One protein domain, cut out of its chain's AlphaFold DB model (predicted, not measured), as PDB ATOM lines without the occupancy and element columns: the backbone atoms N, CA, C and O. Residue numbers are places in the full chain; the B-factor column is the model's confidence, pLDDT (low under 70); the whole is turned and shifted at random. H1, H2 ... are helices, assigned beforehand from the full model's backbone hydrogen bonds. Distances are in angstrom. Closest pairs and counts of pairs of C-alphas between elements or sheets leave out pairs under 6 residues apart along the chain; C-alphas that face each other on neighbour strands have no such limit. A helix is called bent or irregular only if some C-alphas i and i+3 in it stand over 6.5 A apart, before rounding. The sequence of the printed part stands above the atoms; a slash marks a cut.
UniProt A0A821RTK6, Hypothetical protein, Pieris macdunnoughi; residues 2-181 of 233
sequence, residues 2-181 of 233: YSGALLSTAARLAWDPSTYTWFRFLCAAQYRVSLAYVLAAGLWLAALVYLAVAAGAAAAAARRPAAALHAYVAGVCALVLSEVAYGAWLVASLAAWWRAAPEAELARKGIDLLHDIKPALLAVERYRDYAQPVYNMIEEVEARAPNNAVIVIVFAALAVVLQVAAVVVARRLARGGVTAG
ATOM      1  N   TYR A   2      37.499 -13.056 -14.663       71.38
ATOM      2  CA  TYR A   2      37.684 -14.356 -15.343       71.38
ATOM      3  C   TYR A   2      36.392 -15.142 -15.642       71.38
ATOM      4  O   TYR A   2      36.243 -15.654 -16.744       71.38
ATOM      5  N   SER A   3      35.415 -15.166 -14.722       72.06
ATOM      6  CA  SER A   3      34.099 -15.787 -14.986       72.06
ATOM      7  C   SER A   3      33.385 -15.145 -16.186       72.06
ATOM      8  O   SER A   3      32.926 -15.846 -17.082       72.06
ATOM      9  N   GLY A   4      33.375 -13.808 -16.258       69.31
ATOM     10  CA  GLY A   4      32.790 -13.078 -17.385       69.31
ATOM     11  C   GLY A   4      33.489 -13.370 -18.715       69.31
ATOM     12  O   GLY A   4      32.813 -13.494 -19.728       69.31
ATOM     13  N   ALA A   5      34.816 -13.540 -18.707       76.00
ATOM     14  CA  ALA A   5      35.580 -13.905 -19.898       76.00
ATOM     15  C   ALA A   5      35.263 -15.330 -20.390       76.00
ATOM     16  O   ALA A   5      35.125 -15.544 -21.592       76.00
ATOM     17  N   LEU A   6      35.099 -16.303 -19.488       75.94
ATOM     18  CA  LEU A   6      34.692 -17.659 -19.879       75.94
ATOM     19  C   LEU A   6      33.259 -17.683 -20.412       75.94
ATOM     20  O   LEU A   6      33.003 -18.295 -21.443       75.94
ATOM     21  N   LEU A   7      32.334 -16.968 -19.771       74.88
ATOM     22  CA  LEU A   7      30.946 -16.889 -20.231       74.88
ATOM     23  C   LEU A   7      30.824 -16.167 -21.577       74.88
ATOM     24  O   LEU A   7      30.075 -16.622 -22.438       74.88
ATOM     25  N   SER A   8      31.584 -15.092 -21.802       77.12
ATOM     26  CA  SER A   8      31.622 -14.425 -23.107       77.12
ATOM     27  C   SER A   8      32.256 -15.311 -24.178       77.12
ATOM     28  O   SER A   8      31.778 -15.335 -25.309       77.12
ATOM     29  N   THR A   9      33.274 -16.097 -23.824       76.94
ATOM     30  CA  THR A   9      33.883 -17.085 -24.724       76.94
ATOM     31  C   THR A   9      32.894 -18.196 -25.077       76.94
ATOM     32  O   THR A   9      32.734 -18.507 -26.253       76.94
ATOM     33  N   ALA A  10      32.163 -18.741 -24.100       76.25
ATOM     34  CA  ALA A  10      31.104 -19.722 -24.339       76.25
ATOM     35  C   ALA A  10      29.991 -19.153 -25.229       76.25
ATOM     36  O   ALA A  10      29.578 -19.801 -26.189       76.25
ATOM     37  N   ALA A  11      29.540 -17.926 -24.952       74.31
ATOM     38  CA  ALA A  11      28.535 -17.245 -25.762       74.31
ATOM     39  C   ALA A  11      29.030 -17.015 -27.195       74.31
ATOM     40  O   ALA A  11      28.285 -17.248 -28.140       74.31
ATOM     41  N   ARG A  12      30.298 -16.635 -27.381       76.06
ATOM     42  CA  ARG A  12      30.892 -16.445 -28.708       76.06
ATOM     43  C   ARG A  12      31.017 -17.757 -29.478       76.06
ATOM     44  O   ARG A  12      30.688 -17.786 -30.655       76.06
ATOM     45  N   LEU A  13      31.405 -18.847 -28.813       71.81
ATOM     46  CA  LEU A  13      31.388 -20.190 -29.405       71.81
ATOM     47  C   LEU A  13      29.958 -20.634 -29.778       71.81
ATOM     48  O   LEU A  13      29.767 -21.387 -30.730       71.81
ATOM     49  N   ALA A  14      28.931 -20.172 -29.064       73.62
ATOM     50  CA  ALA A  14      27.542 -20.470 -29.406       73.62
ATOM     51  C   ALA A  14      27.004 -19.614 -30.572       73.62
ATOM     52  O   ALA A  14      26.311 -20.150 -31.436       73.62
ATOM     53  N   TRP A  15      27.312 -18.309 -30.599       66.94
ATOM     54  CA  TRP A  15      26.695 -17.329 -31.508       66.94
ATOM     55  C   TRP A  15      27.488 -17.006 -32.776       66.94
ATOM     56  O   TRP A  15      26.869 -16.692 -33.789       66.94
ATOM     57  N   ASP A  16      28.820 -17.081 -32.751       62.69
ATOM     58  CA  ASP A  16      29.669 -16.801 -33.916       62.69
ATOM     59  C   ASP A  16      30.537 -18.021 -34.273       62.69
ATOM     60  O   ASP A  16      31.743 -18.068 -34.003       62.69
ATOM     61  N   PRO A  17      29.922 -19.058 -34.873       58.44
ATOM     62  CA  PRO A  17      30.603 -20.307 -35.193       58.44
ATOM     63  C   PRO A  17      31.597 -20.174 -36.353       58.44
ATOM     64  O   PRO A  17      32.385 -21.094 -36.568       58.44
ATOM     65  N   SER A  18      31.579 -19.057 -37.093       58.38
ATOM     66  CA  SER A  18      32.397 -18.843 -38.294       58.38
ATOM     67  C   SER A  18      33.895 -19.011 -38.012       58.38
ATOM     68  O   SER A  18      34.599 -19.660 -38.785       58.38
ATOM     69  N   THR A  19      34.340 -18.551 -36.837       56.97
ATOM     70  CA  THR A  19      35.742 -18.566 -36.391       56.97
ATOM     71  C   THR A  19      36.275 -19.987 -36.129       56.97
ATOM     72  O   THR A  19      37.476 -20.220 -36.210       56.97
ATOM     73  N   TYR A  20      35.396 -20.962 -35.855       62.25
ATOM     74  CA  TYR A  20      35.766 -22.345 -35.503       62.25
ATOM     75  C   TYR A  20      35.082 -23.395 -36.386       62.25
ATOM     76  O   TYR A  20      34.996 -24.568 -36.016       62.25
ATOM     77  N   THR A  21      34.595 -22.989 -37.560       68.38
ATOM     78  CA  THR A  21      33.887 -23.846 -38.526       68.38
ATOM     79  C   THR A  21      34.654 -25.127 -38.841       68.38
ATOM     80  O   THR A  21      34.078 -26.213 -38.783       68.38
ATOM     81  N   TRP A  22      35.963 -25.020 -39.072       65.19
ATOM     82  CA  TRP A  22      36.842 -26.165 -39.321       65.19
ATOM     83  C   TRP A  22      36.949 -27.120 -38.132       65.19
ATOM     84  O   TRP A  22      36.834 -28.331 -38.299       65.19
ATOM     85  N   PHE A  23      37.110 -26.591 -36.919       68.88
ATOM     86  CA  PHE A  23      37.215 -27.416 -35.716       68.88
ATOM     87  C   PHE A  23      35.882 -28.092 -35.366       68.88
ATOM     88  O   PHE A  23      35.864 -29.241 -34.937       68.88
ATOM     89  N   ARG A  24      34.750 -27.428 -35.622       69.56
ATOM     90  CA  ARG A  24      33.421 -28.041 -35.520       69.56
ATOM     91  C   ARG A  24      33.229 -29.159 -36.544       69.56
ATOM     92  O   ARG A  24      32.599 -30.154 -36.210       69.56
ATOM     93  N   PHE A  25      33.698 -28.970 -37.775       71.12
ATOM     94  CA  PHE A  25      33.533 -29.959 -38.838       71.12
ATOM     95  C   PHE A  25      34.373 -31.209 -38.572       71.12
ATOM     96  O   PHE A  25      33.844 -32.309 -38.618       71.12
ATOM     97  N   LEU A  26      35.647 -31.029 -38.219       69.81
ATOM     98  CA  LEU A  26      36.590 -32.126 -37.993       69.81
ATOM     99  C   LEU A  26      36.412 -32.798 -36.619       69.81
ATOM    100  O   LEU A  26      36.601 -33.999 -36.482       69.81
ATOM    101  N   CYS A  27      36.044 -32.030 -35.591       76.69
ATOM    102  CA  CYS A  27      36.024 -32.467 -34.193       76.69
ATOM    103  C   CYS A  27      34.713 -32.059 -33.493       76.69
ATOM    104  O   CYS A  27      34.714 -31.426 -32.432       76.69
ATOM    105  N   ALA A  28      33.564 -32.410 -34.085       78.69
ATOM    106  CA  ALA A  28      32.241 -31.980 -33.615       78.69
ATOM    107  C   ALA A  28      31.946 -32.360 -32.152       78.69
ATOM    108  O   ALA A  28      31.351 -31.577 -31.403       78.69
ATOM    109  N   ALA A  29      32.356 -33.560 -31.733       79.12
ATOM    110  CA  ALA A  29      32.150 -34.036 -30.368       79.12
ATOM    111  C   ALA A  29      33.002 -33.241 -29.369       79.12
ATOM    112  O   ALA A  29      32.481 -32.739 -28.372       79.12
ATOM    113  N   GLN A  30      34.287 -33.056 -29.672       83.00
ATOM    114  CA  GLN A  30      35.222 -32.295 -28.851       83.00
ATOM    115  C   GLN A  30      34.759 -30.842 -28.735       83.00
ATOM    116  O   GLN A  30      34.715 -30.313 -27.632       83.00
ATOM    117  N   TYR A  31      34.302 -30.229 -29.830       81.38
ATOM    118  CA  TYR A  31      33.743 -28.879 -29.826       81.38
ATOM    119  C   TYR A  31      32.573 -28.713 -28.850       81.38
ATOM    120  O   TYR A  31      32.549 -27.770 -28.058       81.38
ATOM    121  N   ARG A  32      31.606 -29.639 -28.874       83.44
ATOM    122  CA  ARG A  32      30.432 -29.589 -27.988       83.44
ATOM    123  C   ARG A  32      30.813 -29.747 -26.521       83.44
ATOM    124  O   ARG A  32      30.284 -29.023 -25.681       83.44
ATOM    125  N   VAL A  33      31.741 -30.657 -26.223       85.25
ATOM    126  CA  VAL A  33      32.240 -30.857 -24.856       85.25
ATOM    127  C   VAL A  33      33.006 -29.624 -24.378       85.25
ATOM    128  O   VAL A  33      32.780 -29.179 -23.259       85.25
ATOM    129  N   SER A  34      33.833 -29.010 -25.228       83.50
ATOM    130  CA  SER A  34      34.539 -27.765 -24.908       83.50
ATOM    131  C   SER A  34      33.588 -26.609 -24.622       83.50
ATOM    132  O   SER A  34      33.763 -25.901 -23.636       83.50
ATOM    133  N   LEU A  35      32.547 -26.438 -25.439       84.75
ATOM    134  CA  LEU A  35      31.541 -25.399 -25.230       84.75
ATOM    135  C   LEU A  35      30.804 -25.589 -23.898       84.75
ATOM    136  O   LEU A  35      30.666 -24.639 -23.127       84.75
ATOM    137  N   ALA A  36      30.376 -26.820 -23.605       84.62
ATOM    138  CA  ALA A  36      29.720 -27.151 -22.344       84.62
ATOM    139  C   ALA A  36      30.653 -26.933 -21.142       84.62
ATOM    140  O   ALA A  36      30.237 -26.358 -20.137       84.62
ATOM    141  N   TYR A  37      31.919 -27.342 -21.261       84.81
ATOM    142  CA  TYR A  37      32.923 -27.185 -20.216       84.81
ATOM    143  C   TYR A  37      33.209 -25.713 -19.906       84.81
ATOM    144  O   TYR A  37      33.156 -25.316 -18.746       84.81
ATOM    145  N   VAL A  38      33.439 -24.876 -20.924       85.31
ATOM    146  CA  VAL A  38      33.718 -23.440 -20.741       85.31
ATOM    147  C   VAL A  38      32.532 -22.726 -20.085       85.31
ATOM    148  O   VAL A  38      32.726 -21.893 -19.198       85.31
ATOM    149  N   LEU A  39      31.299 -23.082 -20.461       83.25
ATOM    150  CA  LEU A  39      30.094 -22.550 -19.826       83.25
ATOM    151  C   LEU A  39      29.984 -22.988 -18.359       83.25
ATOM    152  O   LEU A  39      29.782 -22.149 -17.480       83.25
ATOM    153  N   ALA A  40      30.164 -24.282 -18.084       84.38
ATOM    154  CA  ALA A  40      30.123 -24.829 -16.731       84.38
ATOM    155  C   ALA A  40      31.212 -24.216 -15.833       84.38
ATOM    156  O   ALA A  40      30.917 -23.802 -14.713       84.38
ATOM    157  N   ALA A  41      32.440 -24.076 -16.335       84.56
ATOM    158  CA  ALA A  41      33.549 -23.442 -15.629       84.56
ATOM    159  C   ALA A  41      33.278 -21.951 -15.361       84.56
ATOM    160  O   ALA A  41      33.529 -21.459 -14.260       84.56
ATOM    161  N   GLY A  42      32.699 -21.232 -16.330       80.94
ATOM    162  CA  GLY A  42      32.289 -19.837 -16.166       80.94
ATOM    163  C   GLY A  42      31.257 -19.648 -15.050       80.94
ATOM    164  O   GLY A  42      31.429 -18.764 -14.203       80.94
ATOM    165  N   LEU A  43      30.229 -20.502 -15.007       85.75
ATOM    166  CA  LEU A  43      29.214 -20.514 -13.947       85.75
ATOM    167  C   LEU A  43      29.799 -20.925 -12.590       85.75
ATOM    168  O   LEU A  43      29.508 -20.291 -11.575       85.75
ATOM    169  N   TRP A  44      30.669 -21.935 -12.565       88.62
ATOM    170  CA  TRP A  44      31.339 -22.385 -11.346       88.62
ATOM    171  C   TRP A  44      32.215 -21.287 -10.736       88.62
ATOM    172  O   TRP A  44      32.147 -21.031  -9.535       88.62
ATOM    173  N   LEU A  45      32.974 -20.558 -11.559       86.06
ATOM    174  CA  LEU A  45      33.744 -19.400 -11.102       86.06
ATOM    175  C   LEU A  45      32.846 -18.296 -10.528       86.06
ATOM    176  O   LEU A  45      33.230 -17.667  -9.543       86.06
ATOM    177  N   ALA A  46      31.659 -18.056 -11.097       84.75
ATOM    178  CA  ALA A  46      30.709 -17.097 -10.529       84.75
ATOM    179  C   ALA A  46      30.229 -17.544  -9.137       84.75
ATOM    180  O   ALA A  46      30.206 -16.739  -8.203       84.75
ATOM    181  N   ALA A  47      29.925 -18.835  -8.974       85.25
ATOM    182  CA  ALA A  47      29.543 -19.413  -7.687       85.25
ATOM    183  C   ALA A  47      30.672 -19.311  -6.644       85.25
ATOM    184  O   ALA A  47      30.423 -18.944  -5.496       85.25
ATOM    185  N   LEU A  48      31.927 -19.550  -7.039       86.00
ATOM    186  CA  LEU A  48      33.089 -19.382  -6.158       86.00
ATOM    187  C   LEU A  48      33.277 -17.931  -5.703       86.00
ATOM    188  O   LEU A  48      33.600 -17.695  -4.539       86.00
ATOM    189  N   VAL A  49      33.046 -16.954  -6.586       86.56
ATOM    190  CA  VAL A  49      33.073 -15.528  -6.217       86.56
ATOM    191  C   VAL A  49      31.975 -15.217  -5.202       86.56
ATOM    192  O   VAL A  49      32.245 -14.547  -4.208       86.56
ATOM    193  N   TYR A  50      30.766 -15.743  -5.403       85.81
ATOM    194  CA  TYR A  50      29.676 -15.575  -4.443       85.81
ATOM    195  C   TYR A  50      30.032 -16.153  -3.065       85.81
ATOM    196  O   TYR A  50      29.854 -15.478  -2.053       85.81
ATOM    197  N   LEU A  51      30.611 -17.359  -3.016       83.44
ATOM    198  CA  LEU A  51      31.073 -17.977  -1.767       83.44
ATOM    199  C   LEU A  51      32.174 -17.159  -1.081       83.44
ATOM    200  O   LEU A  51      32.155 -17.022   0.142       83.44
ATOM    201  N   ALA A  52      33.102 -16.578  -1.845       82.94
ATOM    202  CA  ALA A  52      34.145 -15.710  -1.305       82.94
ATOM    203  C   ALA A  52      33.563 -14.425  -0.687       82.94
ATOM    204  O   ALA A  52      33.940 -14.046   0.423       82.94
ATOM    205  N   VAL A  53      32.605 -13.786  -1.365       86.19
ATOM    206  CA  VAL A  53      31.901 -12.598  -0.851       86.19
ATOM    207  C   VAL A  53      31.085 -12.945   0.395       86.19
ATOM    208  O   VAL A  53      31.165 -12.235   1.396       86.19
ATOM    209  N   ALA A  54      30.355 -14.063   0.379       83.31
ATOM    210  CA  ALA A  54      29.574 -14.531   1.521       83.31
ATOM    211  C   ALA A  54      30.459 -14.842   2.741       83.31
ATOM    212  O   ALA A  54      30.108 -14.486   3.866       83.31
ATOM    213  N   ALA A  55      31.633 -15.446   2.530       82.38
ATOM    214  CA  ALA A  55      32.611 -15.683   3.591       82.38
ATOM    215  C   ALA A  55      33.151 -14.369   4.184       82.38
ATOM    216  O   ALA A  55      33.269 -14.255   5.405       82.38
ATOM    217  N   GLY A  56      33.429 -13.368   3.341       81.19
ATOM    218  CA  GLY A  56      33.862 -12.036   3.777       81.19
ATOM    219  C   GLY A  56      32.788 -11.291   4.574       81.19
ATOM    220  O   GLY A  56      33.075 -10.746   5.638       81.19
ATOM    221  N   ALA A  57      31.535 -11.336   4.116       83.00
ATOM    222  CA  ALA A  57      30.402 -10.741   4.823       83.00
ATOM    223  C   ALA A  57      30.145 -11.418   6.181       83.00
ATOM    224  O   ALA A  57      29.899 -10.741   7.177       83.00
ATOM    225  N   ALA A  58      30.258 -12.749   6.252       80.62
ATOM    226  CA  ALA A  58      30.129 -13.491   7.506       80.62
ATOM    227  C   ALA A  58      31.241 -13.136   8.508       80.62
ATOM    228  O   ALA A  58      30.954 -12.971   9.694       80.62
ATOM    229  N   ALA A  59      32.479 -12.965   8.032       77.94
ATOM    230  CA  ALA A  59      33.598 -12.514   8.855       77.94
ATOM    231  C   ALA A  59      33.386 -11.084   9.385       77.94
ATOM    232  O   ALA A  59      33.614 -10.835  10.567       77.94
ATOM    233  N   ALA A  60      32.890 -10.168   8.545       78.31
ATOM    234  CA  ALA A  60      32.555  -8.799   8.945       78.31
ATOM    235  C   ALA A  60      31.417  -8.748   9.983       78.31
ATOM    236  O   ALA A  60      31.425  -7.902  10.871       78.31
ATOM    237  N   ALA A  61      30.475  -9.692   9.916       83.25
ATOM    238  CA  ALA A  61      29.395  -9.856  10.887       83.25
ATOM    239  C   ALA A  61      29.801 -10.659  12.147       83.25
ATOM    240  O   ALA A  61      28.922 -11.132  12.868       83.25
ATOM    241  N   ALA A  62      31.102 -10.869  12.387       75.69
ATOM    242  CA  ALA A  62      31.659 -11.654  13.498       75.69
ATOM    243  C   ALA A  62      31.117 -13.101  13.617       75.69
ATOM    244  O   ALA A  62      31.200 -13.731  14.672       75.69
ATOM    245  N   ARG A  63      30.578 -13.667  12.529       75.88
ATOM    246  CA  ARG A  63      30.145 -15.071  12.460       75.88
ATOM    247  C   ARG A  63      31.310 -15.945  12.015       75.88
ATOM    248  O   ARG A  63      32.171 -15.498  11.268       75.88
ATOM    249  N   ARG A  64      31.328 -17.219  12.423       74.25
ATOM    250  CA  ARG A  64      32.374 -18.181  12.019       74.25
ATOM    251  C   ARG A  64      32.257 -18.507  10.517       74.25
ATOM    252  O   ARG A  64      31.357 -19.259  10.147       74.25
ATOM    253  N   PRO A  65      33.177 -18.045   9.645       79.31
ATOM    254  CA  PRO A  65      33.075 -18.238   8.195       79.31
ATOM    255  C   PRO A  65      33.648 -19.590   7.728       79.31
ATOM    256  O   PRO A  65      33.810 -19.818   6.531       79.31
ATOM    257  N   ALA A  66      33.986 -20.490   8.662       78.38
ATOM    258  CA  ALA A  66      34.761 -21.702   8.395       78.38
ATOM    259  C   ALA A  66      34.117 -22.613   7.336       78.38
ATOM    260  O   ALA A  66      34.811 -23.086   6.440       78.38
ATOM    261  N   ALA A  67      32.795 -22.802   7.385       79.00
ATOM    262  CA  ALA A  67      32.081 -23.623   6.407       79.00
ATOM    263  C   ALA A  67      32.144 -23.031   4.986       79.00
ATOM    264  O   ALA A  67      32.420 -23.757   4.033       79.00
ATOM    265  N   ALA A  68      31.964 -21.712   4.844       79.38
ATOM    266  CA  ALA A  68      32.039 -21.028   3.553       79.38
ATOM    267  C   ALA A  68      33.467 -21.042   2.977       79.38
ATOM    268  O   ALA A  68      33.653 -21.276   1.786       79.38
ATOM    269  N   LEU A  69      34.484 -20.877   3.831       79.50
ATOM    270  CA  LEU A  69      35.895 -20.989   3.450       79.50
ATOM    271  C   LEU A  69      36.276 -22.415   3.033       79.50
ATOM    272  O   LEU A  69      36.982 -22.588   2.042       79.50
ATOM    273  N   HIS A  70      35.808 -23.441   3.747       82.38
ATOM    274  CA  HIS A  70      36.047 -24.836   3.370       82.38
ATOM    275  C   HIS A  70      35.368 -25.182   2.044       82.38
ATOM    276  O   HIS A  70      36.005 -25.791   1.187       82.38
ATOM    277  N   ALA A  71      34.120 -24.747   1.844       83.50
ATOM    278  CA  ALA A  71      33.408 -24.916   0.580       83.50
ATOM    279  C   ALA A  71      34.122 -24.197  -0.575       83.50
ATOM    280  O   ALA A  71      34.271 -24.768  -1.653       83.50
ATOM    281  N   TYR A  72      34.632 -22.986  -0.338       82.56
ATOM    282  CA  TYR A  72      35.431 -22.249  -1.316       82.56
ATOM    283  C   TYR A  72      36.721 -22.997  -1.683       82.56
ATOM    284  O   TYR A  72      36.982 -23.215  -2.862       82.56
ATOM    285  N   VAL A  73      37.503 -23.453  -0.696       82.19
ATOM    286  CA  VAL A  73      38.744 -24.211  -0.945       82.19
ATOM    287  C   VAL A  73      38.456 -25.516  -1.685       82.19
ATOM    288  O   VAL A  73      39.135 -25.817  -2.665       82.19
ATOM    289  N   ALA A  74      37.439 -26.269  -1.261       83.94
ATOM    290  CA  ALA A  74      37.029 -27.494  -1.940       83.94
ATOM    291  C   ALA A  74      36.613 -27.217  -3.391       83.94
ATOM    292  O   ALA A  74      37.018 -27.946  -4.295       83.94
ATOM    293  N   GLY A  75      35.867 -26.137  -3.631       83.19
ATOM    294  CA  GLY A  75      35.425 -25.761  -4.967       83.19
ATOM    295  C   GLY A  75      36.549 -25.251  -5.876       83.19
ATOM    296  O   GLY A  75      36.518 -25.532  -7.074       83.19
ATOM    297  N   VAL A  76      37.569 -24.581  -5.329       83.81
ATOM    298  CA  VAL A  76      38.798 -24.241  -6.068       83.81
ATOM    299  C   VAL A  76      39.560 -25.513  -6.433       83.81
ATOM    300  O   VAL A  76      39.902 -25.692  -7.595       83.81
ATOM    301  N   CYS A  77      39.772 -26.437  -5.488       81.50
ATOM    302  CA  CYS A  77      40.435 -27.714  -5.773       81.50
ATOM    303  C   CYS A  77      39.687 -28.541  -6.829       81.50
ATOM    304  O   CYS A  77      40.318 -29.101  -7.723       81.50
ATOM    305  N   ALA A  78      38.354 -28.591  -6.753       84.56
ATOM    306  CA  ALA A  78      37.524 -29.268  -7.744       84.56
ATOM    307  C   ALA A  78      37.681 -28.645  -9.139       84.56
ATOM    308  O   ALA A  78      37.789 -29.379 -10.119       84.56
ATOM    309  N   LEU A  79      37.759 -27.313  -9.225       84.62
ATOM    310  CA  LEU A  79      38.005 -26.620 -10.487       84.62
ATOM    311  C   LEU A  79      39.361 -27.021 -11.083       84.62
ATOM    312  O   LEU A  79      39.393 -27.444 -12.236       84.62
ATOM    313  N   VAL A  80      40.443 -26.999 -10.294       81.06
ATOM    314  CA  VAL A  80      41.789 -27.391 -10.766       81.06
ATOM    315  C   VAL A  80      41.800 -28.826 -11.283       81.06
ATOM    316  O   VAL A  80      42.288 -29.103 -12.377       81.06
ATOM    317  N   LEU A  81      41.232 -29.756 -10.509       80.38
ATOM    318  CA  LEU A  81      41.146 -31.158 -10.915       80.38
ATOM    319  C   LEU A  81      40.341 -31.311 -12.206       80.38
ATOM    320  O   LEU A  81      40.729 -32.093 -13.072       80.38
ATOM    321  N   SER A  82      39.261 -30.540 -12.364       83.94
ATOM    322  CA  SER A  82      38.466 -30.546 -13.591       83.94
ATOM    323  C   SER A  82      39.234 -29.997 -14.796       83.94
ATOM    324  O   SER A  82      39.110 -30.562 -15.873       83.94
ATOM    325  N   GLU A  83      40.051 -28.951 -14.625       84.94
ATOM    326  CA  GLU A  83      40.871 -28.352 -15.691       84.94
ATOM    327  C   GLU A  83      41.941 -29.331 -16.170       84.94
ATOM    328  O   GLU A  83      42.096 -29.549 -17.373       84.94
ATOM    329  N   VAL A  84      42.630 -29.988 -15.234       81.31
ATOM    330  CA  VAL A  84      43.643 -31.003 -15.544       81.31
ATOM    331  C   VAL A  84      43.010 -32.216 -16.223       81.31
ATOM    332  O   VAL A  84      43.511 -32.675 -17.250       81.31
ATOM    333  N   ALA A  85      41.895 -32.722 -15.689       82.12
ATOM    334  CA  ALA A  85      41.195 -33.867 -16.263       82.12
ATOM    335  C   ALA A  85      40.649 -33.556 -17.663       82.12
ATOM    336  O   ALA A  85      40.808 -34.364 -18.577       82.12
ATOM    337  N   TYR A  86      40.054 -32.376 -17.849       82.56
ATOM    338  CA  TYR A  86      39.551 -31.927 -19.142       82.56
ATOM    339  C   TYR A  86      40.685 -31.730 -20.154       82.56
ATOM    340  O   TYR A  86      40.570 -32.199 -21.283       82.56
ATOM    341  N   GLY A  87      41.801 -31.113 -19.756       78.88
ATOM    342  CA  GLY A  87      42.974 -30.950 -20.617       78.88
ATOM    343  C   GLY A  87      43.574 -32.292 -21.044       78.88
ATOM    344  O   GLY A  87      43.818 -32.511 -22.231       78.88
ATOM    345  N   ALA A  88      43.743 -33.223 -20.101       81.12
ATOM    346  CA  ALA A  88      44.229 -34.571 -20.388       81.12
ATOM    347  C   ALA A  88      43.276 -35.335 -21.321       81.12
ATOM    348  O   ALA A  88      43.722 -35.952 -22.292       81.12
ATOM    349  N   TRP A  89      41.967 -35.253 -21.064       90.19
ATOM    350  CA  TRP A  89      40.943 -35.840 -21.924       90.19
ATOM    351  C   TRP A  89      40.987 -35.245 -23.330       90.19
ATOM    352  O   TRP A  89      41.038 -35.995 -24.298       90.19
ATOM    353  N   LEU A  90      41.049 -33.918 -23.458       83.50
ATOM    354  CA  LEU A  90      41.064 -33.229 -24.744       83.50
ATOM    355  C   LEU A  90      42.267 -33.666 -25.591       83.50
ATOM    356  O   LEU A  90      42.090 -34.030 -26.753       83.50
ATOM    357  N   VAL A  91      43.467 -33.714 -25.002       82.06
ATOM    358  CA  VAL A  91      44.687 -34.185 -25.679       82.06
ATOM    359  C   VAL A  91      44.559 -35.649 -26.095       82.06
ATOM    360  O   VAL A  91      44.856 -35.989 -27.241       82.06
ATOM    361  N   ALA A  92      44.082 -36.521 -25.203       84.50
ATOM    362  CA  ALA A  92      43.893 -37.935 -25.513       84.50
ATOM    363  C   ALA A  92      42.850 -38.145 -26.624       84.50
ATOM    364  O   ALA A  92      43.080 -38.932 -27.542       84.50
ATOM    365  N   SER A  93      41.737 -37.412 -26.584       83.38
ATOM    366  CA  SER A  93      40.671 -37.460 -27.585       83.38
ATOM    367  C   SER A  93      41.119 -36.927 -28.941       83.38
ATOM    368  O   SER A  93      40.770 -37.519 -29.960       83.38
ATOM    369  N   LEU A  94      41.911 -35.855 -28.978       81.69
ATOM    370  CA  LEU A  94      42.516 -35.347 -30.211       81.69
ATOM    371  C   LEU A  94      43.542 -36.329 -30.776       81.69
ATOM    372  O   LEU A  94      43.520 -36.600 -31.970       81.69
ATOM    373  N   ALA A  95      44.391 -36.919 -29.935       83.81
ATOM    374  CA  ALA A  95      45.365 -37.912 -30.372       83.81
ATOM    375  C   ALA A  95      44.695 -39.200 -30.882       83.81
ATOM    376  O   ALA A  95      45.153 -39.798 -31.855       83.81
ATOM    377  N   ALA A  96      43.608 -39.636 -30.243       83.62
ATOM    378  CA  ALA A  96      42.812 -40.770 -30.697       83.62
ATOM    379  C   ALA A  96      42.111 -40.462 -32.026       83.62
ATOM    380  O   ALA A  96      42.222 -41.251 -32.964       83.62
ATOM    381  N   TRP A  97      41.466 -39.295 -32.137       83.31
ATOM    382  CA  TRP A  97      40.850 -38.830 -33.381       83.31
ATOM    383  C   TRP A  97      41.874 -38.751 -34.516       83.31
ATOM    384  O   TRP A  97      41.644 -39.306 -35.585       83.31
ATOM    385  N   TRP A  98      43.049 -38.175 -34.250       80.62
ATOM    386  CA  TRP A  98      44.123 -38.046 -35.230       80.62
ATOM    387  C   TRP A  98      44.549 -39.390 -35.813       80.62
ATOM    388  O   TRP A  98      44.837 -39.467 -37.003       80.62
ATOM    389  N   ARG A  99      44.585 -40.455 -35.001       81.88
ATOM    390  CA  ARG A  99      45.002 -41.793 -35.449       81.88
ATOM    391  C   ARG A  99      43.880 -42.587 -36.116       81.88
ATOM    392  O   ARG A  99      44.168 -43.331 -37.045       81.88
ATOM    393  N   ALA A 100      42.643 -42.455 -35.639       78.25
ATOM    394  CA  ALA A 100      41.561 -43.384 -35.970       78.25
ATOM    395  C   ALA A 100      40.480 -42.819 -36.902       78.25
ATOM    396  O   ALA A 100      39.765 -43.599 -37.526       78.25
ATOM    397  N   ALA A 101      40.312 -41.497 -36.992       75.88
ATOM    398  CA  ALA A 101      39.206 -40.921 -37.749       75.88
ATOM    399  C   ALA A 101      39.535 -40.801 -39.252       75.88
ATOM    400  O   ALA A 101      40.591 -40.270 -39.600       75.88
ATOM    401  N   PRO A 102      38.619 -41.196 -40.157       71.00
ATOM    402  CA  PRO A 102      38.794 -41.001 -41.600       71.00
ATOM    403  C   PRO A 102      38.812 -39.511 -41.986       71.00
ATOM    404  O   PRO A 102      39.506 -39.103 -42.913       71.00
ATOM    405  N   GLU A 103      38.128 -38.658 -41.222       71.69
ATOM    406  CA  GLU A 103      38.173 -37.196 -41.373       71.69
ATOM    407  C   GLU A 103      39.548 -36.606 -41.017       71.69
ATOM    408  O   GLU A 103      39.950 -35.578 -41.562       71.69
ATOM    409  N   ALA A 104      40.325 -37.282 -40.163       68.06
ATOM    410  CA  ALA A 104      41.706 -36.894 -39.897       68.06
ATOM    411  C   ALA A 104      42.622 -37.189 -41.094       68.06
ATOM    412  O   ALA A 104      43.664 -36.556 -41.235       68.06
ATOM    413  N   GLU A 105      42.240 -38.109 -41.984       72.19
ATOM    414  CA  GLU A 105      42.953 -38.342 -43.240       72.19
ATOM    415  C   GLU A 105      42.718 -37.198 -44.237       72.19
ATOM    416  O   GLU A 105      43.653 -36.783 -44.913       72.19
ATOM    417  N   LEU A 106      41.507 -36.620 -44.264       73.00
ATOM    418  CA  LEU A 106      41.222 -35.368 -44.980       73.00
ATOM    419  C   LEU A 106      42.035 -34.199 -44.415       73.00
ATOM    420  O   LEU A 106      42.581 -33.417 -45.185       73.00
ATOM    421  N   ALA A 107      42.163 -34.097 -43.090       72.19
ATOM    422  CA  ALA A 107      43.003 -33.079 -42.464       72.19
ATOM    423  C   ALA A 107      44.494 -33.274 -42.790       72.19
ATOM    424  O   ALA A 107      45.166 -32.306 -43.130       72.19
ATOM    425  N   ARG A 108      45.004 -34.515 -42.751       76.19
ATOM    426  CA  ARG A 108      46.389 -34.846 -43.138       76.19
ATOM    427  C   ARG A 108      46.657 -34.525 -44.607       76.19
ATOM    428  O   ARG A 108      47.552 -33.744 -44.891       76.19
ATOM    429  N   LYS A 109      45.809 -35.012 -45.518       76.75
ATOM    430  CA  LYS A 109      45.894 -34.695 -46.952       76.75
ATOM    431  C   LYS A 109      45.730 -33.203 -47.225       76.75
ATOM    432  O   LYS A 109      46.352 -32.694 -48.143       76.75
ATOM    433  N   GLY A 110      44.920 -32.494 -46.443       74.31
ATOM    434  CA  GLY A 110      44.775 -31.042 -46.529       74.31
ATOM    435  C   GLY A 110      46.031 -30.291 -46.085       74.31
ATOM    436  O   GLY A 110      46.388 -29.302 -46.716       74.31
ATOM    437  N   ILE A 111      46.719 -30.770 -45.043       75.50
ATOM    438  CA  ILE A 111      48.013 -30.233 -44.596       75.50
ATOM    439  C   ILE A 111      49.091 -30.485 -45.654       75.50
ATOM    440  O   ILE A 111      49.811 -29.552 -46.000       75.50
ATOM    441  N   ASP A 112      49.155 -31.699 -46.203       78.19
ATOM    442  CA  ASP A 112      50.102 -32.058 -47.265       78.19
ATOM    443  C   ASP A 112      49.837 -31.228 -48.531       78.19
ATOM    444  O   ASP A 112      50.737 -30.596 -49.074       78.19
ATOM    445  N   LEU A 113      48.566 -31.106 -48.928       75.81
ATOM    446  CA  LEU A 113      48.152 -30.286 -50.063       75.81
ATOM    447  C   LEU A 113      48.456 -28.798 -49.837       75.81
ATOM    448  O   LEU A 113      48.860 -28.118 -50.769       75.81
ATOM    449  N   LEU A 114      48.297 -28.274 -48.620       71.94
ATOM    450  CA  LEU A 114      48.725 -26.914 -48.271       71.94
ATOM    451  C   LEU A 114      50.241 -26.742 -48.415       71.94
ATOM    452  O   LEU A 114      50.691 -25.679 -48.847       71.94
ATOM    453  N   HIS A 115      51.016 -27.773 -48.076       76.12
ATOM    454  CA  HIS A 115      52.467 -27.787 -48.234       76.12
ATOM    455  C   HIS A 115      52.883 -27.770 -49.710       76.12
ATOM    456  O   HIS A 115      53.807 -27.041 -50.065       76.12
ATOM    457  N   ASP A 116      52.152 -28.482 -50.568       78.06
ATOM    458  CA  ASP A 116      52.412 -28.568 -52.010       78.06
ATOM    459  C   ASP A 116      51.865 -27.360 -52.795       78.06
ATOM    460  O   ASP A 116      52.470 -26.892 -53.763       78.06
ATOM    461  N   ILE A 117      50.728 -26.802 -52.369       70.88
ATOM    462  CA  ILE A 117      50.092 -25.636 -52.995       70.88
ATOM    463  C   ILE A 117      50.857 -24.347 -52.683       70.88
ATOM    464  O   ILE A 117      50.934 -23.474 -53.550       70.88
ATOM    465  N   LYS A 118      51.448 -24.216 -51.487       67.81
ATOM    466  CA  LYS A 118      52.276 -23.061 -51.087       67.81
ATOM    467  C   LYS A 118      53.328 -22.682 -52.155       67.81
ATOM    468  O   LYS A 118      53.309 -21.536 -52.606       67.81
ATOM    469  N   PRO A 119      54.213 -23.594 -52.603       71.19
ATOM    470  CA  PRO A 119      55.189 -23.297 -53.650       71.19
ATOM    471  C   PRO A 119      54.558 -23.199 -55.048       71.19
ATOM    472  O   PRO A 119      54.995 -22.375 -55.850       71.19
ATOM    473  N   ALA A 120      53.507 -23.973 -55.348       69.56
ATOM    474  CA  ALA A 120      52.852 -23.951 -56.659       69.56
ATOM    475  C   ALA A 120      52.110 -22.628 -56.941       69.56
ATOM    476  O   ALA A 120      52.155 -22.121 -58.060       69.56
ATOM    477  N   LEU A 121      51.477 -22.026 -55.930       63.03
ATOM    478  CA  LEU A 121      50.829 -20.713 -56.033       63.03
ATOM    479  C   LEU A 121      51.833 -19.577 -56.264       63.03
ATOM    480  O   LEU A 121      51.514 -18.624 -56.969       63.03
ATOM    481  N   LEU A 122      53.042 -19.687 -55.705       64.69
ATOM    482  CA  LEU A 122      54.130 -18.732 -55.940       64.69
ATOM    483  C   LEU A 122      54.785 -18.920 -57.317       64.69
ATOM    484  O   LEU A 122      55.282 -17.952 -57.891       64.69
ATOM    485  N   ALA A 123      54.764 -20.141 -57.861       67.62
ATOM    486  CA  ALA A 123      55.304 -20.458 -59.182       67.62
ATOM    487  C   ALA A 123      54.417 -19.961 -60.339       67.62
ATOM    488  O   ALA A 123      54.918 -19.721 -61.438       67.62
ATOM    489  N   VAL A 124      53.109 -19.782 -60.120       68.19
ATOM    490  CA  VAL A 124      52.207 -19.251 -61.148       68.19
ATOM    491  C   VAL A 124      52.194 -17.724 -61.096       68.19
ATOM    492  O   VAL A 124      51.474 -17.104 -60.316       68.19
ATOM    493  N   GLU A 125      52.948 -17.111 -62.008       60.69
ATOM    494  CA  GLU A 125      53.130 -15.657 -62.144       60.69
ATOM    495  C   GLU A 125      51.806 -14.868 -62.197       60.69
ATOM    496  O   GLU A 125      51.713 -13.758 -61.686       60.69
ATOM    497  N   ARG A 126      50.745 -15.484 -62.735       66.69
ATOM    498  CA  ARG A 126      49.394 -14.908 -62.844       66.69
ATOM    499  C   ARG A 126      48.647 -14.769 -61.509       66.69
ATOM    500  O   ARG A 126      47.750 -13.937 -61.417       66.69
ATOM    501  N   TYR A 127      48.973 -15.575 -60.500       64.12
ATOM    502  CA  TYR A 127      48.310 -15.541 -59.187       64.12
ATOM    503  C   TYR A 127      49.200 -14.981 -58.081       64.12
ATOM    504  O   TYR A 127      48.730 -14.834 -56.954       64.12
ATOM    505  N   ARG A 128      50.447 -14.623 -58.405       66.50
ATOM    506  CA  ARG A 128      51.444 -14.122 -57.456       66.50
ATOM    507  C   ARG A 128      50.906 -12.984 -56.589       66.50
ATOM    508  O   ARG A 128      51.028 -13.059 -55.372       66.50
ATOM    509  N   ASP A 129      50.220 -12.010 -57.183       72.88
ATOM    510  CA  ASP A 129      49.707 -10.831 -56.466       72.88
ATOM    511  C   ASP A 129      48.618 -11.161 -55.426       72.88
ATOM    512  O   ASP A 129      48.490 -10.470 -54.416       72.88
ATOM    513  N   TYR A 130      47.867 -12.248 -55.623       69.62
ATOM    514  CA  TYR A 130      46.829 -12.713 -54.690       69.62
ATOM    515  C   TYR A 130      47.337 -13.802 -53.738       69.62
ATOM    516  O   TYR A 130      46.867 -13.913 -52.606       69.62
ATOM    517  N   ALA A 131      48.310 -14.599 -54.177       65.88
ATOM    518  CA  ALA A 131      48.926 -15.661 -53.396       65.88
ATOM    519  C   ALA A 131      49.893 -15.119 -52.340       65.88
ATOM    520  O   ALA A 131      49.930 -15.646 -51.232       65.88
ATOM    521  N   GLN A 132      50.636 -14.054 -52.651       70.50
ATOM    522  CA  GLN A 132      51.605 -13.436 -51.745       70.50
ATOM    523  C   GLN A 132      50.993 -13.029 -50.387       70.50
ATOM    524  O   GLN A 132      51.544 -13.427 -49.361       70.50
ATOM    525  N   PRO A 133      49.858 -12.299 -50.312       76.81
ATOM    526  CA  PRO A 133      49.261 -11.950 -49.021       76.81
ATOM    527  C   PRO A 133      48.744 -13.173 -48.254       76.81
ATOM    528  O   PRO A 133      48.866 -13.221 -47.032       76.81
ATOM    529  N   VAL A 134      48.214 -14.185 -48.948       69.19
ATOM    530  CA  VAL A 134      47.765 -15.436 -48.316       69.19
ATOM    531  C   VAL A 134      48.953 -16.219 -47.759       69.19
ATOM    532  O   VAL A 134      48.892 -16.707 -46.634       69.19
ATOM    533  N   TYR A 135      50.053 -16.293 -48.506       70.00
ATOM    534  CA  TYR A 135      51.289 -16.936 -48.075       70.00
ATOM    535  C   TYR A 135      51.875 -16.241 -46.846       70.00
ATOM    536  O   TYR A 135      52.114 -16.902 -45.839       70.00
ATOM    537  N   ASN A 136      51.998 -14.911 -46.888       76.81
ATOM    538  CA  ASN A 136      52.482 -14.111 -45.764       76.81
ATOM    539  C   ASN A 136      51.614 -14.312 -44.515       76.81
ATOM    540  O   ASN A 136      52.140 -14.439 -43.416       76.81
ATOM    541  N   MET A 137      50.289 -14.386 -44.676       70.00
ATOM    542  CA  MET A 137      49.375 -14.651 -43.565       70.00
ATOM    543  C   MET A 137      49.575 -16.055 -42.980       70.00
ATOM    544  O   MET A 137      49.565 -16.214 -41.762       70.00
ATOM    545  N   ILE A 138      49.776 -17.078 -43.817       69.12
ATOM    546  CA  ILE A 138      50.038 -18.444 -43.342       69.12
ATOM    547  C   ILE A 138      51.394 -18.518 -42.630       69.12
ATOM    548  O   ILE A 138      51.481 -19.106 -41.556       69.12
ATOM    549  N   GLU A 139      52.433 -17.910 -43.196       76.12
ATOM    550  CA  GLU A 139      53.778 -17.873 -42.616       76.12
ATOM    551  C   GLU A 139      53.799 -17.103 -41.288       76.12
ATOM    552  O   GLU A 139      54.397 -17.550 -40.313       76.12
ATOM    553  N   GLU A 140      53.060 -15.999 -41.195       74.06
ATOM    554  CA  GLU A 140      52.890 -15.249 -39.953       74.06
ATOM    555  C   GLU A 140      52.151 -16.064 -38.882       74.06
ATOM    556  O   GLU A 140      52.527 -16.036 -37.707       74.06
ATOM    557  N   VAL A 141      51.123 -16.826 -39.265       65.06
ATOM    558  CA  VAL A 141      50.417 -17.733 -38.348       65.06
ATOM    559  C   VAL A 141      51.335 -18.866 -37.886       65.06
ATOM    560  O   VAL A 141      51.349 -19.181 -36.697       65.06
ATOM    561  N   GLU A 142      52.130 -19.445 -38.783       69.06
ATOM    562  CA  GLU A 142      53.073 -20.530 -38.491       69.06
ATOM    563  C   GLU A 142      54.227 -20.060 -37.593       69.06
ATOM    564  O   GLU A 142      54.537 -20.712 -36.597       69.06
ATOM    565  N   ALA A 143      54.775 -18.868 -37.843       72.44
ATOM    566  CA  ALA A 143      55.786 -18.238 -36.996       72.44
ATOM    567  C   ALA A 143      55.243 -17.867 -35.604       72.44
ATOM    568  O   ALA A 143      55.964 -17.926 -34.604       72.44
ATOM    569  N   ARG A 144      53.959 -17.498 -35.508       62.78
ATOM    570  CA  ARG A 144      53.303 -17.165 -34.234       62.78
ATOM    571  C   ARG A 144      52.771 -18.385 -33.484       62.78
ATOM    572  O   ARG A 144      52.588 -18.290 -32.273       62.78
ATOM    573  N   ALA A 145      52.547 -19.520 -34.140       56.66
ATOM    574  CA  ALA A 145      52.056 -20.748 -33.515       56.66
ATOM    575  C   ALA A 145      52.902 -21.229 -32.313       56.66
ATOM    576  O   ALA A 145      52.312 -21.451 -31.249       56.66
ATOM    577  N   PRO A 146      54.247 -21.334 -32.394       54.78
ATOM    578  CA  PRO A 146      55.060 -21.729 -31.243       54.78
ATOM    579  C   PRO A 146      55.001 -20.690 -30.115       54.78
ATOM    580  O   PRO A 146      54.889 -21.059 -28.947       54.78
ATOM    581  N   ASN A 147      54.969 -19.395 -30.443       62.03
ATOM    582  CA  ASN A 147      54.831 -18.330 -29.445       62.03
ATOM    583  C   ASN A 147      53.468 -18.372 -28.739       62.03
ATOM    584  O   ASN A 147      53.398 -18.230 -27.521       62.03
ATOM    585  N   ASN A 148      52.386 -18.632 -29.472       58.56
ATOM    586  CA  ASN A 148      51.051 -18.777 -28.897       58.56
ATOM    587  C   ASN A 148      50.960 -20.002 -27.979       58.56
ATOM    588  O   ASN A 148      50.352 -19.915 -26.914       58.56
ATOM    589  N   ALA A 149      51.604 -21.117 -28.337       60.66
ATOM    590  CA  ALA A 149      51.688 -22.289 -27.469       60.66
ATOM    591  C   ALA A 149      52.435 -21.974 -26.162       60.66
ATOM    592  O   ALA A 149      51.956 -22.320 -25.081       60.66
ATOM    593  N   VAL A 150      53.556 -21.249 -26.237       58.75
ATOM    594  CA  VAL A 150      54.291 -20.777 -25.051       58.75
ATOM    595  C   VAL A 150      53.414 -19.868 -24.189       58.75
ATOM    596  O   VAL A 150      53.360 -20.057 -22.979       58.75
ATOM    597  N   ILE A 151      52.671 -18.932 -24.786       58.31
ATOM    598  CA  ILE A 151      51.746 -18.048 -24.062       58.31
ATOM    599  C   ILE A 151      50.668 -18.861 -23.333       58.31
ATOM    600  O   ILE A 151      50.414 -18.611 -22.156       58.31
ATOM    601  N   VAL A 152      50.069 -19.862 -23.984       65.69
ATOM    602  CA  VAL A 152      49.084 -20.760 -23.356       65.69
ATOM    603  C   VAL A 152      49.699 -21.511 -22.173       65.69
ATOM    604  O   VAL A 152      49.090 -21.567 -21.106       65.69
ATOM    605  N   ILE A 153      50.921 -22.029 -22.319       67.44
ATOM    606  CA  ILE A 153      51.648 -22.719 -21.240       67.44
ATOM    607  C   ILE A 153      51.949 -21.762 -20.079       67.44
ATOM    608  O   ILE A 153      51.750 -22.121 -18.920       67.44
ATOM    609  N   VAL A 154      52.385 -20.534 -20.366       63.66
ATOM    610  CA  VAL A 154      52.664 -19.509 -19.352       63.66
ATOM    611  C   VAL A 154      51.388 -19.111 -18.614       63.66
ATOM    612  O   VAL A 154      51.403 -19.042 -17.388       63.66
ATOM    613  N   PHE A 155      50.272 -18.901 -19.315       62.59
ATOM    614  CA  PHE A 155      48.985 -18.626 -18.672       62.59
ATOM    615  C   PHE A 155      48.498 -19.807 -17.831       62.59
ATOM    616  O   PHE A 155      47.982 -19.582 -16.739       62.59
ATOM    617  N   ALA A 156      48.704 -21.047 -18.283       62.97
ATOM    618  CA  ALA A 156      48.395 -22.237 -17.496       62.97
ATOM    619  C   ALA A 156      49.247 -22.298 -16.217       62.97
ATOM    620  O   ALA A 156      48.712 -22.469 -15.124       62.97
ATOM    621  N   ALA A 157      50.558 -22.071 -16.318       62.59
ATOM    622  CA  ALA A 157      51.450 -22.020 -15.162       62.59
ATOM    623  C   ALA A 157      51.072 -20.884 -14.196       62.59
ATOM    624  O   ALA A 157      51.007 -21.089 -12.984       62.59
ATOM    625  N   LEU A 158      50.761 -19.697 -14.722       65.75
ATOM    626  CA  LEU A 158      50.316 -18.551 -13.932       65.75
ATOM    627  C   LEU A 158      48.989 -18.842 -13.220       65.75
ATOM    628  O   LEU A 158      48.839 -18.496 -12.047       65.75
ATOM    629  N   ALA A 159      48.046 -19.507 -13.892       64.44
ATOM    630  CA  ALA A 159      46.781 -19.933 -13.304       64.44
ATOM    631  C   ALA A 159      47.007 -20.903 -12.135       64.44
ATOM    632  O   ALA A 159      46.452 -20.685 -11.058       64.44
ATOM    633  N   VAL A 160      47.892 -21.894 -12.293       68.19
ATOM    634  CA  VAL A 160      48.283 -22.814 -11.210       68.19
ATOM    635  C   VAL A 160      48.872 -22.043 -10.026       68.19
ATOM    636  O   VAL A 160      48.465 -22.258  -8.884       68.19
ATOM    637  N   VAL A 161      49.787 -21.100 -10.270       68.88
ATOM    638  CA  VAL A 161      50.398 -20.282  -9.208       68.88
ATOM    639  C   VAL A 161      49.351 -19.440  -8.472       68.88
ATOM    640  O   VAL A 161      49.339 -19.412  -7.240       68.88
ATOM    641  N   LEU A 162      48.438 -18.791  -9.202       69.75
ATOM    642  CA  LEU A 162      47.344 -17.997  -8.632       69.75
ATOM    643  C   LEU A 162      46.391 -18.856  -7.788       69.75
ATOM    644  O   LEU A 162      45.997 -18.447  -6.694       69.75
ATOM    645  N   GLN A 163      46.059 -20.061  -8.251       68.31
ATOM    646  CA  GLN A 163      45.225 -21.013  -7.516       68.31
ATOM    647  C   GLN A 163      45.924 -21.496  -6.230       68.31
ATOM    648  O   GLN A 163      45.309 -21.508  -5.161       68.31
ATOM    649  N   VAL A 164      47.224 -21.813  -6.282       72.38
ATOM    650  CA  VAL A 164      48.023 -22.183  -5.098       72.38
ATOM    651  C   VAL A 164      48.083 -21.029  -4.094       72.38
ATOM    652  O   VAL A 164      47.858 -21.241  -2.899       72.38
ATOM    653  N   ALA A 165      48.321 -19.801  -4.557       64.06
ATOM    654  CA  ALA A 165      48.330 -18.614  -3.706       64.06
ATOM    655  C   ALA A 165      46.975 -18.402  -3.010       64.06
ATOM    656  O   ALA A 165      46.938 -18.174  -1.798       64.06
ATOM    657  N   ALA A 166      45.863 -18.563  -3.734       65.31
ATOM    658  CA  ALA A 166      44.517 -18.469  -3.172       65.31
ATOM    659  C   ALA A 166      44.277 -19.512  -2.065       65.31
ATOM    660  O   ALA A 166      43.772 -19.173  -0.993       65.31
ATOM    661  N   VAL A 167      44.707 -20.763  -2.269       69.44
ATOM    662  CA  VAL A 167      44.607 -21.831  -1.256       69.44
ATOM    663  C   VAL A 167      45.460 -21.519  -0.023       69.44
ATOM    664  O   VAL A 167      45.010 -21.715   1.109       69.44
ATOM    665  N   VAL A 168      46.681 -21.013  -0.210       74.44
ATOM    666  CA  VAL A 168      47.577 -20.641   0.896       74.44
ATOM    667  C   VAL A 168      46.988 -19.494   1.715       74.44
ATOM    668  O   VAL A 168      46.965 -19.581   2.944       74.44
ATOM    669  N   VAL A 169      46.468 -18.452   1.063       71.50
ATOM    670  CA  VAL A 169      45.820 -17.313   1.732       71.50
ATOM    671  C   VAL A 169      44.568 -17.767   2.486       71.50
ATOM    672  O   VAL A 169      44.434 -17.455   3.669       71.50
ATOM    673  N   ALA A 170      43.708 -18.585   1.872       64.12
ATOM    674  CA  ALA A 170      42.516 -19.128   2.524       64.12
ATOM    675  C   ALA A 170      42.862 -19.977   3.761       64.12
ATOM    676  O   ALA A 170      42.245 -19.827   4.818       64.12
ATOM    677  N   ARG A 171      43.898 -20.825   3.679       69.06
ATOM    678  CA  ARG A 171      44.370 -21.624   4.824       69.06
ATOM    679  C   ARG A 171      45.006 -20.778   5.920       69.06
ATOM    680  O   ARG A 171      44.811 -21.079   7.096       69.06
ATOM    681  N   ARG A 172      45.763 -19.736   5.570       71.75
ATOM    682  CA  ARG A 172      46.346 -18.806   6.551       71.75
ATOM    683  C   ARG A 172      45.261 -18.022   7.284       71.75
ATOM    684  O   ARG A 172      45.333 -17.932   8.503       71.75
ATOM    685  N   LEU A 173      44.231 -17.552   6.583       64.62
ATOM    686  CA  LEU A 173      43.076 -16.885   7.195       64.62
ATOM    687  C   LEU A 173      42.285 -17.828   8.116       64.62
ATOM    688  O   LEU A 173      41.941 -17.446   9.232       64.62
ATOM    689  N   ALA A 174      42.078 -19.084   7.708       62.94
ATOM    690  CA  ALA A 174      41.416 -20.089   8.541       62.94
ATOM    691  C   ALA A 174      42.210 -20.436   9.818       62.94
ATOM    692  O   ALA A 174      41.613 -20.699  10.859       62.94
ATOM    693  N   ARG A 175      43.551 -20.413   9.763       65.94
ATOM    694  CA  ARG A 175      44.424 -20.659  10.927       65.94
ATOM    695  C   ARG A 175      44.604 -19.421  11.814       65.94
ATOM    696  O   ARG A 175      44.630 -19.560  13.031       65.94
ATOM    697  N   GLY A 176      44.674 -18.222  11.234       50.41
ATOM    698  CA  GLY A 176      44.824 -16.958  11.967       50.41
ATOM    699  C   GLY A 176      43.616 -16.603  12.842       50.41
ATOM    700  O   GLY A 176      43.783 -16.012  13.908       50.41
ATOM    701  N   GLY A 177      42.412 -17.045  12.455       46.31
ATOM    702  CA  GLY A 177      41.206 -16.933  13.283       46.31
ATOM    703  C   GLY A 177      41.206 -17.821  14.536       46.31
ATOM    704  O   GLY A 177      40.448 -17.556  15.464       46.31
ATOM    705  N   VAL A 178      42.066 -18.846  14.604       48.69
ATOM    706  CA  VAL A 178      42.186 -19.737  15.775       48.69
ATOM    707  C   VAL A 178      43.119 -19.142  16.838       48.69
ATOM    708  O   VAL A 178      42.911 -19.349  18.030       48.69
ATOM    709  N   THR A 179      44.110 -18.344  16.440       45.19
ATOM    710  CA  THR A 179      45.074 -17.724  17.365       45.19
ATOM    711  C   THR A 179      44.538 -16.505  18.122       45.19
ATOM    712  O   THR A 179      45.045 -16.204  19.197       45.19
ATOM    713  N   ALA A 180      43.492 -15.835  17.628       42.94
ATOM    714  CA  ALA A 180      42.890 -14.685  18.314       42.94
ATOM    715  C   ALA A 180      41.901 -15.072  19.438       42.94
ATOM    716  O   ALA A 180      41.501 -14.217  20.218       42.94
ATOM    717  N   GLY A 181      41.514 -16.350  19.542       40.53
ATOM    718  CA  GLY A 181      40.495 -16.826  20.488       40.53
ATOM    719  C   GLY A 181      41.017 -17.442  21.791       40.53
ATOM    720  O   GLY A 181      40.220 -18.008  22.529       40.53
TER     721      GLY A 181
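Overview. This is residues 2 to 181 of the 233 residues of the protein "Hypothetical protein" of Pieris macdunnoughi (UniProt A0A821RTK6). A long, open frame of helices: H3 and H4 make a long hairpin with H1 packed on H3, H5 runs out from the far end of H4 to a V-shaped corner with H6a, and the bent helix H6 folds back until its arm H6b meets H4 again. Between H4, H5 and H6 lies a gap, with residues 139 to 155 of H6 standing free. The printed part has 180 residues with six named helices, H1 to H6 in chain order, and no named strand: the class is all helix. The whole is only just loose, close to extended, with a radius of gyration of the C-alphas of 23.3 A, and is a rod spanning 83 by 30 by 28 A.

Along the chain. H1, residues 2 to 15, begins with C-alpha 2 at (37.684, -14.356, -15.343). H2, residues 17 to 26, is irregular: C-alphas 19 and 22 are 8.2 A apart. H3, residues 28 to 60, measures 48.5 A from first to last C-alpha, and H4, residues 66 to 100, measures 49.8 A. H5, residues 102 to 123, measures 31.7 A and has a kink of 32 degrees near residue 116; it is neither bent nor irregular, but only just: C-alphas 116 and 119 are 6.2 A apart. H6, residues 128 to 179, was assigned as one helix by its hydrogen bonds but is bent, with C-alphas 143 and 146 6.8 A apart. Its arms are H6a, residues 128 to 143, 21.3 A, and H6b, residues 146 to 179, 49.8 A, ending with C-alpha 179 at (45.074, -17.724, 17.365).

Arrangement. H1 touches residues 35 to 46 of H3 at a shallow tilt of 29 degrees, opposite ways; the closest C-alphas, of Ser 3 and Gly 42, are 4.6 A apart. H2 and H5 only just touch, with 3 pairs of C-alphas within 8 A, the closest being Leu 26 and Glu 103 at 6.3 A. H3 and H4 form a helical hairpin at a shallow tilt of 12 degrees; their closest C-alphas, of Ala 55 and Ala 68, are 5.4 A apart. H5 touches H6a at a steep tilt of 53 degrees, closest at C-alphas Leu 122 and Arg 128, 5.5 A. Residues 160 to 174 of H6b touch residues 66 to 80 of H4 at a shallow tilt of 22 degrees, opposite ways, closest at C-alphas Val 73 and Val 167, 6.3 A. H3 and H6b are apart. Each O i to N i+4 pair is within hydrogen-bond range in H1, H3 and H4; the figures are 4 of 6 in H2, 16 of 18 in H5, 10 of 12 in H6a and 28 of 30 in H6b.

Size, cuts and confidence. The two C-alphas farthest apart, of Arg 126 and Gly 181, are 83.8 A apart. The printed part has no cut, and its five links are tight. The mean pLDDT of the printed part is 73.6; 63 residues are under 70, among them 15 to 24, 120 to 128, 144 to 163 and 173 to 181.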